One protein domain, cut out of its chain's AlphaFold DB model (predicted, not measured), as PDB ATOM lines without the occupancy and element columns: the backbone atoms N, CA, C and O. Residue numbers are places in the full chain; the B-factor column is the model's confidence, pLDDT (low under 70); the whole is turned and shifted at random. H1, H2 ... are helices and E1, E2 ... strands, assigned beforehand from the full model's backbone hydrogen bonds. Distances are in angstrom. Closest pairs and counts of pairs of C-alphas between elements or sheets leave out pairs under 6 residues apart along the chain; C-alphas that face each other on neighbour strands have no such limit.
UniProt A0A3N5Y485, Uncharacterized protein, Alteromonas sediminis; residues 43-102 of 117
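Overview. This is residues 43 to 102 of the 117 residues of an uncharacterized protein of Alteromonas sediminis (UniProt A0A3N5Y485). Picture one sheet of five strands, strongly twisted and curled like part of a barrel that stays open between its edge strands E1 and E5, with the short helix H1 over its hollow side. The strands follow one another as a meander, each the antiparallel neighbour of the one before. The printed part has 60 residues, with one named helix and five named strands along the chain as H1 E1 E2 E3 E4 E5; the sheet's order is E1 - E2 - E3 - E4 - E5, and the class is mixed, helices and strands. The whole is compact, with a radius of gyration of the C-alphas of 11.0 A, and its outline is elongated, spanning 30 by 20 by 18 A.

Along the chain. Find C-alpha 43 at (-36.667, -18.303, -40.066); from there H1 runs over residues 43 to 49, 10.0 A from first to last C-alpha. A short link brings you to E1, residues 56 to 59, 9.7 A, and a tight one to E2, residues 62 to 66, 12.7 A. After a short link, start again at C-alpha 77, at (-39.948, -25.228, -23.227), where E3, residues 77 to 82, begins its 16.9 A. E4, residues 87 to 92, covers 16.8 A, and E5, residues 98 to 101, covers 9.5 A and ends at C-alpha 101, at (-29.380, -27.389, -28.066).

Arrangement. Begin at the edge strand E1, which forms a hairpin with E2 at 128 degrees; look for N 57 and O 64, 2.7 A apart. E2 is staggered: it pairs with E1 over residues 62 to 65 and with E3 over residues 65 to 66, where N 65 and O 82 are 2.8 A apart. E3 and E4 form a hairpin at 158 degrees, with N 79 and O 90 at 2.8 A and N 92 and O 77 at 2.8 A. E4 and the edge strand E5 form a hairpin at 133 degrees, with N 101 and O 89 at 2.8 A. E1 and E5 are apart. H1 is on the sheet; its closest C-alphas to E5 are those of Gln 45 and Trp 98, 6.0 A apart, and to E1 those of Ile 47 and Gln 57, 7.4 A apart. In H1 every O i to N i+4 pair is within hydrogen-bond range. Residues 70 to 71 pair antiparallel with residues 77 to 78 of E3.

Size, cuts and confidence. The two C-alphas farthest apart are those of Gly 61 and Ala 73, at 32.3 A. The printed part has no cut, and no link is long. The mean pLDDT of the printed part is 91.2, and no printed residue is under 70.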
ATOM      1  N   ALA A  43     -35.760 -17.360 -39.422       93.12
ATOM      2  CA  ALA A  43     -36.667 -18.303 -40.066       93.12
ATOM      3  C   ALA A  43     -37.021 -19.437 -39.099       93.12
ATOM      4  O   ALA A  43     -38.208 -19.707 -38.910       93.12
ATOM      5  N   ILE A  44     -36.034 -20.013 -38.409       93.88
ATOM      6  CA  ILE A  44     -36.279 -21.005 -37.355       93.88
ATOM      7  C   ILE A  44     -37.108 -20.407 -36.213       93.88
ATOM      8  O   ILE A  44     -38.076 -21.037 -35.784       93.88
ATOM      9  N   GLN A  45     -36.818 -19.179 -35.766       95.12
ATOM     10  CA  GLN A  45     -37.628 -18.499 -34.746       95.12
ATOM     11  C   GLN A  45     -39.107 -18.471 -35.140       95.12
ATOM     12  O   GLN A  45     -39.981 -18.796 -34.336       95.12
ATOM     13  N   ARG A  46     -39.406 -18.093 -36.390       93.44
ATOM     14  CA  ARG A  46     -40.782 -18.041 -36.895       93.44
ATOM     15  C   ARG A  46     -41.414 -19.423 -36.932       93.44
ATOM     16  O   ARG A  46     -42.498 -19.579 -36.377       93.44
ATOM     17  N   ILE A  47     -40.731 -20.410 -37.512       93.38
ATOM     18  CA  ILE A  47     -41.218 -21.792 -37.612       93.38
ATOM     19  C   ILE A  47     -41.582 -22.335 -36.222       93.38
ATOM     20  O   ILE A  47     -42.703 -22.793 -36.010       93.38
ATOM     21  N   LEU A  48     -40.686 -22.207 -35.240       93.81
ATOM     22  CA  LEU A  48     -40.878 -22.748 -33.890       93.81
ATOM     23  C   LEU A  48     -41.918 -21.990 -33.050       93.81
ATOM     24  O   LEU A  48     -42.489 -22.554 -32.109       93.81
ATOM     25  N   ASN A  49     -42.190 -20.728 -33.388       93.25
ATOM     26  CA  ASN A  49     -43.234 -19.930 -32.751       93.25
ATOM     27  C   ASN A  49     -44.640 -20.226 -33.286       93.25
ATOM     28  O   ASN A  49     -45.619 -19.903 -32.609       93.25
ATOM     29  N   THR A  50     -44.770 -20.867 -34.450       87.50
ATOM     30  CA  THR A  50     -46.084 -21.310 -34.932       87.50
ATOM     31  C   THR A  50     -46.630 -22.474 -34.098       87.50
ATOM     32  O   THR A  50     -45.890 -23.253 -33.494       87.50
ATOM     33  N   ASN A  51     -47.953 -22.631 -34.061       78.88
ATOM     34  CA  ASN A  51     -48.603 -23.804 -33.463       78.88
ATOM     35  C   ASN A  51     -48.852 -24.931 -34.479       78.88
ATOM     36  O   ASN A  51     -49.582 -25.866 -34.174       78.88
ATOM     37  N   ASP A  52     -48.238 -24.855 -35.659       82.50
ATOM     38  CA  ASP A  52     -48.421 -25.806 -36.755       82.50
ATOM     39  C   ASP A  52     -47.432 -26.980 -36.646       82.50
ATOM     40  O   ASP A  52     -46.519 -27.155 -37.452       82.50
ATOM     41  N   TYR A  53     -47.560 -27.742 -35.557       86.50
ATOM     42  CA  TYR A  53     -46.764 -28.947 -35.325       86.50
ATOM     43  C   TYR A  53     -47.322 -30.137 -36.121       86.50
ATOM     44  O   TYR A  53     -48.519 -30.227 -36.375       86.50
ATOM     45  N   GLY A  54     -46.456 -31.079 -36.497       84.38
ATOM     46  CA  GLY A  54     -46.819 -32.244 -37.317       84.38
ATOM     47  C   GLY A  54     -46.912 -31.963 -38.823       84.38
ATOM     48  O   GLY A  54     -46.828 -32.900 -39.615       84.38
ATOM     49  N   SER A  55     -47.008 -30.695 -39.223       86.50
ATOM     50  CA  SER A  55     -46.916 -30.260 -40.618       86.50
ATOM     51  C   SER A  55     -45.457 -30.144 -41.073       86.50
ATOM     52  O   SER A  55     -44.570 -29.784 -40.294       86.50
ATOM     53  N   SER A  56     -45.212 -30.445 -42.351       89.88
ATOM     54  CA  SER A  56     -43.912 -30.239 -42.997       89.88
ATOM     55  C   SER A  56     -43.667 -28.744 -43.236       89.88
ATOM     56  O   SER A  56     -44.506 -28.046 -43.800       89.88
ATOM     57  N   GLN A  57     -42.503 -28.267 -42.805       91.50
ATOM     58  CA  GLN A  57     -42.004 -26.904 -42.939       91.50
ATOM     59  C   GLN A  57     -40.697 -26.941 -43.728       91.50
ATOM     60  O   GLN A  57     -39.813 -27.748 -43.438       91.50
ATOM     61  N   VAL A  58     -40.552 -26.071 -44.725       91.38
ATOM     62  CA  VAL A  58     -39.334 -26.021 -45.540       91.38
ATOM     63  C   VAL A  58     -38.342 -25.034 -44.934       91.38
ATOM     64  O   VAL A  58     -38.650 -23.853 -44.779       91.38
ATOM     65  N   TYR A  59     -37.136 -25.504 -44.629       90.69
ATOM     66  CA  TYR A  59     -36.022 -24.695 -44.147       90.69
ATOM     67  C   TYR A  59     -34.732 -25.112 -44.856       90.69
ATOM     68  O   TYR A  59     -34.464 -26.299 -45.013       90.69
ATOM     69  N   ALA A  60     -33.946 -24.137 -45.322       90.38
ATOM     70  CA  ALA A  60     -32.701 -24.370 -46.067       90.38
ATOM     71  C   ALA A  60     -32.834 -25.337 -47.273       90.38
ATOM     72  O   ALA A  60     -31.873 -25.995 -47.655       90.38
ATOM     73  N   GLY A  61     -34.021 -25.413 -47.889       91.00
ATOM     74  CA  GLY A  61     -34.300 -26.316 -49.016       91.00
ATOM     75  C   GLY A  61     -34.691 -27.744 -48.622       91.00
ATOM     76  O   GLY A  61     -35.019 -28.538 -49.500       91.00
ATOM     77  N   GLU A  62     -34.727 -28.065 -47.327       92.44
ATOM     78  CA  GLU A  62     -35.161 -29.359 -46.803       92.44
ATOM     79  C   GLU A  62     -36.519 -29.248 -46.095       92.44
ATOM     80  O   GLU A  62     -36.870 -28.207 -45.541       92.44
ATOM     81  N   SER A  63     -37.291 -30.336 -46.101       93.50
ATOM     82  CA  SER A  63     -38.569 -30.436 -45.387       93.50
ATOM     83  C   SER A  63     -38.353 -31.024 -43.996       93.50
ATOM     84  O   SER A  63     -37.906 -32.164 -43.878       93.50
ATOM     85  N   PHE A  64     -38.775 -30.301 -42.964       94.50
ATOM     86  CA  PHE A  64     -38.745 -30.728 -41.571       94.50
ATOM     87  C   PHE A  64     -40.143 -30.805 -40.975       94.50
ATOM     88  O   PHE A  64     -41.010 -30.000 -41.289       94.50
ATOM     89  N   VAL A  65     -40.345 -31.732 -40.051       94.69
ATOM     90  CA  VAL A  65     -41.537 -31.806 -39.211       94.69
ATOM     91  C   VAL A  65     -41.185 -31.271 -37.830       94.69
ATOM     92  O   VAL A  65     -40.171 -31.644 -37.239       94.69
ATOM     93  N   VAL A  66     -42.028 -30.379 -37.314       95.50
ATOM     94  CA  VAL A  66     -41.856 -29.776 -35.988       95.50
ATOM     95  C   VAL A  66     -42.708 -30.528 -34.971       95.50
ATOM     96  O   VAL A  66     -43.902 -30.745 -35.186       95.50
ATOM     97  N   SER A  67     -42.111 -30.911 -33.845       94.12
ATOM     98  CA  SER A  67     -42.823 -31.562 -32.749       94.12
ATOM     99  C   SER A  67     -43.744 -30.585 -32.008       94.12
ATOM    100  O   SER A  67     -43.519 -29.367 -32.013       94.12
ATOM    101  N   PRO A  68     -44.735 -31.096 -31.258       94.06
ATOM    102  CA  PRO A  68     -45.394 -30.309 -30.228       94.06
ATOM    103  C   PRO A  68     -44.374 -29.715 -29.247       94.06
ATOM    104  O   PRO A  68     -43.265 -30.235 -29.073       94.06
ATOM    105  N   ARG A  69     -44.767 -28.628 -28.577       93.88
ATOM    106  CA  ARG A  69     -43.976 -28.046 -27.489       93.88
ATOM    107  C   ARG A  69     -44.008 -28.980 -26.278       93.88
ATOM    108  O   ARG A  69     -45.083 -29.410 -25.875       93.88
ATOM    109  N   PHE A  70     -42.852 -29.232 -25.676       93.44
ATOM    110  CA  PHE A  70     -42.721 -30.001 -24.438       93.44
ATOM    111  C   PHE A  70     -41.869 -29.245 -23.417       93.44
ATOM    112  O   PHE A  70     -41.150 -28.316 -23.776       93.44
ATOM    113  N   PHE A  71     -41.961 -29.607 -22.139       94.06
ATOM    114  CA  PHE A  71     -41.174 -28.983 -21.074       94.06
ATOM    115  C   PHE A  71     -40.016 -29.903 -20.680       94.06
ATOM    116  O   PHE A  71     -40.231 -31.065 -20.346       94.06
ATOM    117  N   SER A  72     -38.785 -29.405 -20.774       90.94
ATOM    118  CA  SER A  72     -37.575 -30.177 -20.477       90.94
ATOM    119  C   SER A  72     -37.290 -30.246 -18.975       90.94
ATOM    120  O   SER A  72     -37.666 -29.358 -18.212       90.94
ATOM    121  N   ALA A  73     -36.523 -31.256 -18.551       86.44
ATOM    122  CA  ALA A  73     -36.031 -31.369 -17.172       86.44
ATOM    123  C   ALA A  73     -35.119 -30.196 -16.753       86.44
ATOM    124  O   ALA A  73     -34.951 -29.934 -15.566       86.44
ATOM    125  N   ARG A  74     -34.565 -29.461 -17.729       83.06
ATOM    126  CA  ARG A  74     -33.804 -28.220 -17.515       83.06
ATOM    127  C   ARG A  74     -34.694 -26.994 -17.276       83.06
ATOM    128  O   ARG A  74     -34.178 -25.893 -17.131       83.06
ATOM    129  N   GLY A  75     -36.017 -27.163 -17.242       87.44
ATOM    130  CA  GLY A  75     -36.956 -26.085 -16.940       87.44
ATOM    131  C   GLY A  75     -37.259 -25.153 -18.118       87.44
ATOM    132  O   GLY A  75     -37.737 -24.044 -17.903       87.44
ATOM    133  N   ALA A  76     -36.984 -25.580 -19.353       90.69
ATOM    134  CA  ALA A  76     -37.248 -24.801 -20.563       90.69
ATOM    135  C   ALA A  76     -38.271 -25.495 -21.467       90.69
ATOM    136  O   ALA A  76     -38.276 -26.725 -21.576       90.69
ATOM    137  N   TYR A  77     -39.100 -24.710 -22.157       94.31
ATOM    138  CA  TYR A  77     -39.948 -25.228 -23.227       94.31
ATOM    139  C   TYR A  77     -39.114 -25.514 -24.467       94.31
ATOM    140  O   TYR A  77     -38.355 -24.660 -24.910       94.31
ATOM    141  N   CYS A  78     -39.283 -26.695 -25.044       95.06
ATOM    142  CA  CYS A  78     -38.500 -27.162 -26.172       95.06
ATOM    143  C   CYS A  78     -39.389 -27.724 -27.289       95.06
ATOM    144  O   CYS A  78     -40.568 -28.034 -27.082       95.06
ATOM    145  N   ARG A  79     -38.815 -27.815 -28.488       95.12
ATOM    146  CA  ARG A  79     -39.379 -28.437 -29.686       95.12
ATOM    147  C   ARG A  79     -38.274 -29.115 -30.478       95.12
ATOM    148  O   ARG A  79     -37.155 -28.616 -30.538       95.12
ATOM    149  N   THR A  80     -38.617 -30.216 -31.122       94.62
ATOM    150  CA  THR A  80     -37.730 -30.927 -32.037       94.62
ATOM    151  C   THR A  80     -38.125 -30.597 -33.468       94.62
ATOM    152  O   THR A  80     -39.309 -30.601 -33.800       94.62
ATOM    153  N   MET A  81     -37.140 -30.315 -34.312       93.31
ATOM    154  CA  MET A  81     -37.304 -30.167 -35.754       93.31
ATOM    155  C   MET A  81     -36.525 -31.294 -36.425       93.31
ATOM    156  O   MET A  81     -35.308 -31.378 -36.262       93.31
ATOM    157  N   SER A  82     -37.214 -32.185 -37.135       93.50
ATOM    158  CA  SER A  82     -36.594 -33.388 -37.697       93.50
ATOM    159  C   SER A  82     -37.029 -33.679 -39.127       93.50
ATOM    160  O   SER A  82     -38.125 -33.325 -39.556       93.50
ATOM    161  N   ASN A  83     -36.151 -34.330 -39.878       93.00
ATOM    162  CA  ASN A  83     -36.439 -34.925 -41.176       93.00
ATOM    163  C   ASN A  83     -35.922 -36.377 -41.190       93.00
ATOM    164  O   ASN A  83     -35.606 -36.935 -40.140       93.00
ATOM    165  N   SER A  84     -35.854 -37.019 -42.358       90.00
ATOM    166  CA  SER A  84     -35.379 -38.407 -42.464       90.00
ATOM    167  C   SER A  84     -33.880 -38.590 -42.182       90.00
ATOM    168  O   SER A  84     -33.430 -39.726 -42.083       90.00
ATOM    169  N   VAL A  85     -33.106 -37.505 -42.110       88.56
ATOM    170  CA  VAL A  85     -31.637 -37.518 -42.018       88.56
ATOM    171  C   VAL A  85     -31.145 -36.967 -40.680       88.56
ATOM    172  O   VAL A  85     -30.179 -37.476 -40.123       88.56
ATOM    173  N   GLN A  86     -31.798 -35.931 -40.156       89.94
ATOM    174  CA  GLN A  86     -31.349 -35.194 -38.982       89.94
ATOM    175  C   GLN A  86     -32.507 -34.809 -38.059       89.94
ATOM    176  O   GLN A  86     -33.644 -34.600 -38.486       89.94
ATOM    177  N   SER A  87     -32.186 -34.678 -36.773       91.81
ATOM    178  CA  SER A  87     -33.087 -34.212 -35.722       91.81
ATOM    179  C   SER A  87     -32.365 -33.178 -34.873       91.81
ATOM    180  O   SER A  87     -31.271 -33.435 -34.374       91.81
ATOM    181  N   LYS A  88     -32.972 -32.003 -34.720       91.94
ATOM    182  CA  LYS A  88     -32.418 -30.876 -33.971       91.94
ATOM    183  C   LYS A  88     -33.366 -30.482 -32.851       91.94
ATOM    184  O   LYS A  88     -34.570 -30.332 -33.070       91.94
ATOM    185  N   LEU A  89     -32.821 -30.302 -31.652       93.38
ATOM    186  CA  LEU A  89     -33.567 -29.851 -30.483       93.38
ATOM    187  C   LEU A  89     -33.408 -28.343 -30.328       93.38
ATOM    188  O   LEU A  89     -32.293 -27.837 -30.291       93.38
ATOM    189  N   PHE A  90     -34.522 -27.640 -30.165       94.25
ATOM    190  CA  PHE A  90     -34.537 -26.218 -29.868       94.25
ATOM    191  C   PHE A  90     -35.260 -25.960 -28.558       94.25
ATOM    192  O   PHE A  90     -36.341 -26.501 -28.328       94.25
ATOM    193  N   CYS A  91     -34.698 -25.101 -27.713       94.31
ATOM    194  CA  CYS A  91     -35.328 -24.682 -26.467       94.31
ATOM    195  C   CYS A  91     -35.522 -23.168 -26.436       94.31
ATOM    196  O   CYS A  91     -34.807 -22.415 -27.092       94.31
ATOM    197  N   GLN A  92     -36.535 -22.726 -25.701       94.06
ATOM    198  CA  GLN A  92     -36.881 -21.326 -25.553       94.06
ATOM    199  C   GLN A  92     -36.152 -20.742 -24.343       94.06
ATOM    200  O   GLN A  92     -36.247 -21.257 -23.228       94.06
ATOM    201  N   SER A  93     -35.422 -19.656 -24.571       91.19
ATOM    202  CA  SER A  93     -34.802 -18.843 -23.525       91.19
ATOM    203  C   SER A  93     -35.849 -18.048 -22.738       91.19
ATOM    204  O   SER A  93     -36.986 -17.874 -23.181       91.19
ATOM    205  N   GLN A  94     -35.453 -17.486 -21.593       87.19
ATOM    206  CA  GLN A  94     -36.327 -16.616 -20.791       87.19
ATOM    207  C   GLN A  94     -36.812 -15.378 -21.563       87.19
ATOM    208  O   GLN A  94     -37.907 -14.885 -21.315       87.19
ATOM    209  N   ASN A  95     -36.033 -14.922 -22.548       87.25
ATOM    210  CA  ASN A  95     -36.382 -13.793 -23.412       87.25
ATOM    211  C   ASN A  95     -37.350 -14.182 -24.547       87.25
ATOM    212  O   ASN A  95     -37.682 -13.346 -25.380       87.25
ATOM    213  N   GLY A  96     -37.775 -15.448 -24.621       89.62
ATOM    214  CA  GLY A  96     -38.688 -15.953 -25.647       89.62
ATOM    215  C   GLY A  96     -38.016 -16.406 -26.947       89.62
ATOM    216  O   GLY A  96     -38.690 -17.009 -27.783       89.62
ATOM    217  N   ASN A  97     -36.707 -16.187 -27.103       93.12
ATOM    218  CA  ASN A  97     -35.948 -16.614 -28.281       93.12
ATOM    219  C   ASN A  97     -35.613 -18.103 -28.215       93.12
ATOM    220  O   ASN A  97     -35.196 -18.595 -27.162       93.12
ATOM    221  N   TRP A  98     -35.736 -18.790 -29.344       94.88
ATOM    222  CA  TRP A  98     -35.316 -20.175 -29.516       94.88
ATOM    223  C   TRP A  98     -33.812 -20.280 -29.743       94.88
ATOM    224  O   TRP A  98     -33.201 -19.418 -30.376       94.88
ATOM    225  N   PHE A  99     -33.218 -21.357 -29.259       93.38
ATOM    226  CA  PHE A  99     -31.818 -21.682 -29.486       93.38
ATOM    227  C   PHE A  99     -31.646 -23.171 -29.731       93.38
ATOM    228  O   PHE A  99     -32.395 -23.976 -29.172       93.38
ATOM    229  N   GLU A 100     -30.677 -23.529 -30.570       92.44
ATOM    230  CA  GLU A 100     -30.332 -24.927 -30.824       92.44
ATOM    231  C   GLU A 100     -29.599 -25.490 -29.605       92.44
ATOM    232  O   GLU A 100     -28.659 -24.884 -29.094       92.44
ATOM    233  N   VAL A 101     -30.055 -26.640 -29.119       89.06
ATOM    234  CA  VAL A 101     -29.380 -27.389 -28.066       89.06
ATOM    235  C   VAL A 101     -28.382 -28.325 -28.740       89.06
ATOM    236  O   VAL A 101     -28.811 -29.210 -29.487       89.06
ATOM    237  N   PRO A 102     -27.073 -28.173 -28.473       83.00
ATOM    238  CA  PRO A 102     -26.059 -29.066 -29.010       83.00
ATOM    239  C   PRO A 102     -26.355 -30.523 -28.648       83.00
ATOM    240  O   PRO A 102     -26.740 -30.841 -27.518       83.00
TER     241      PRO A 102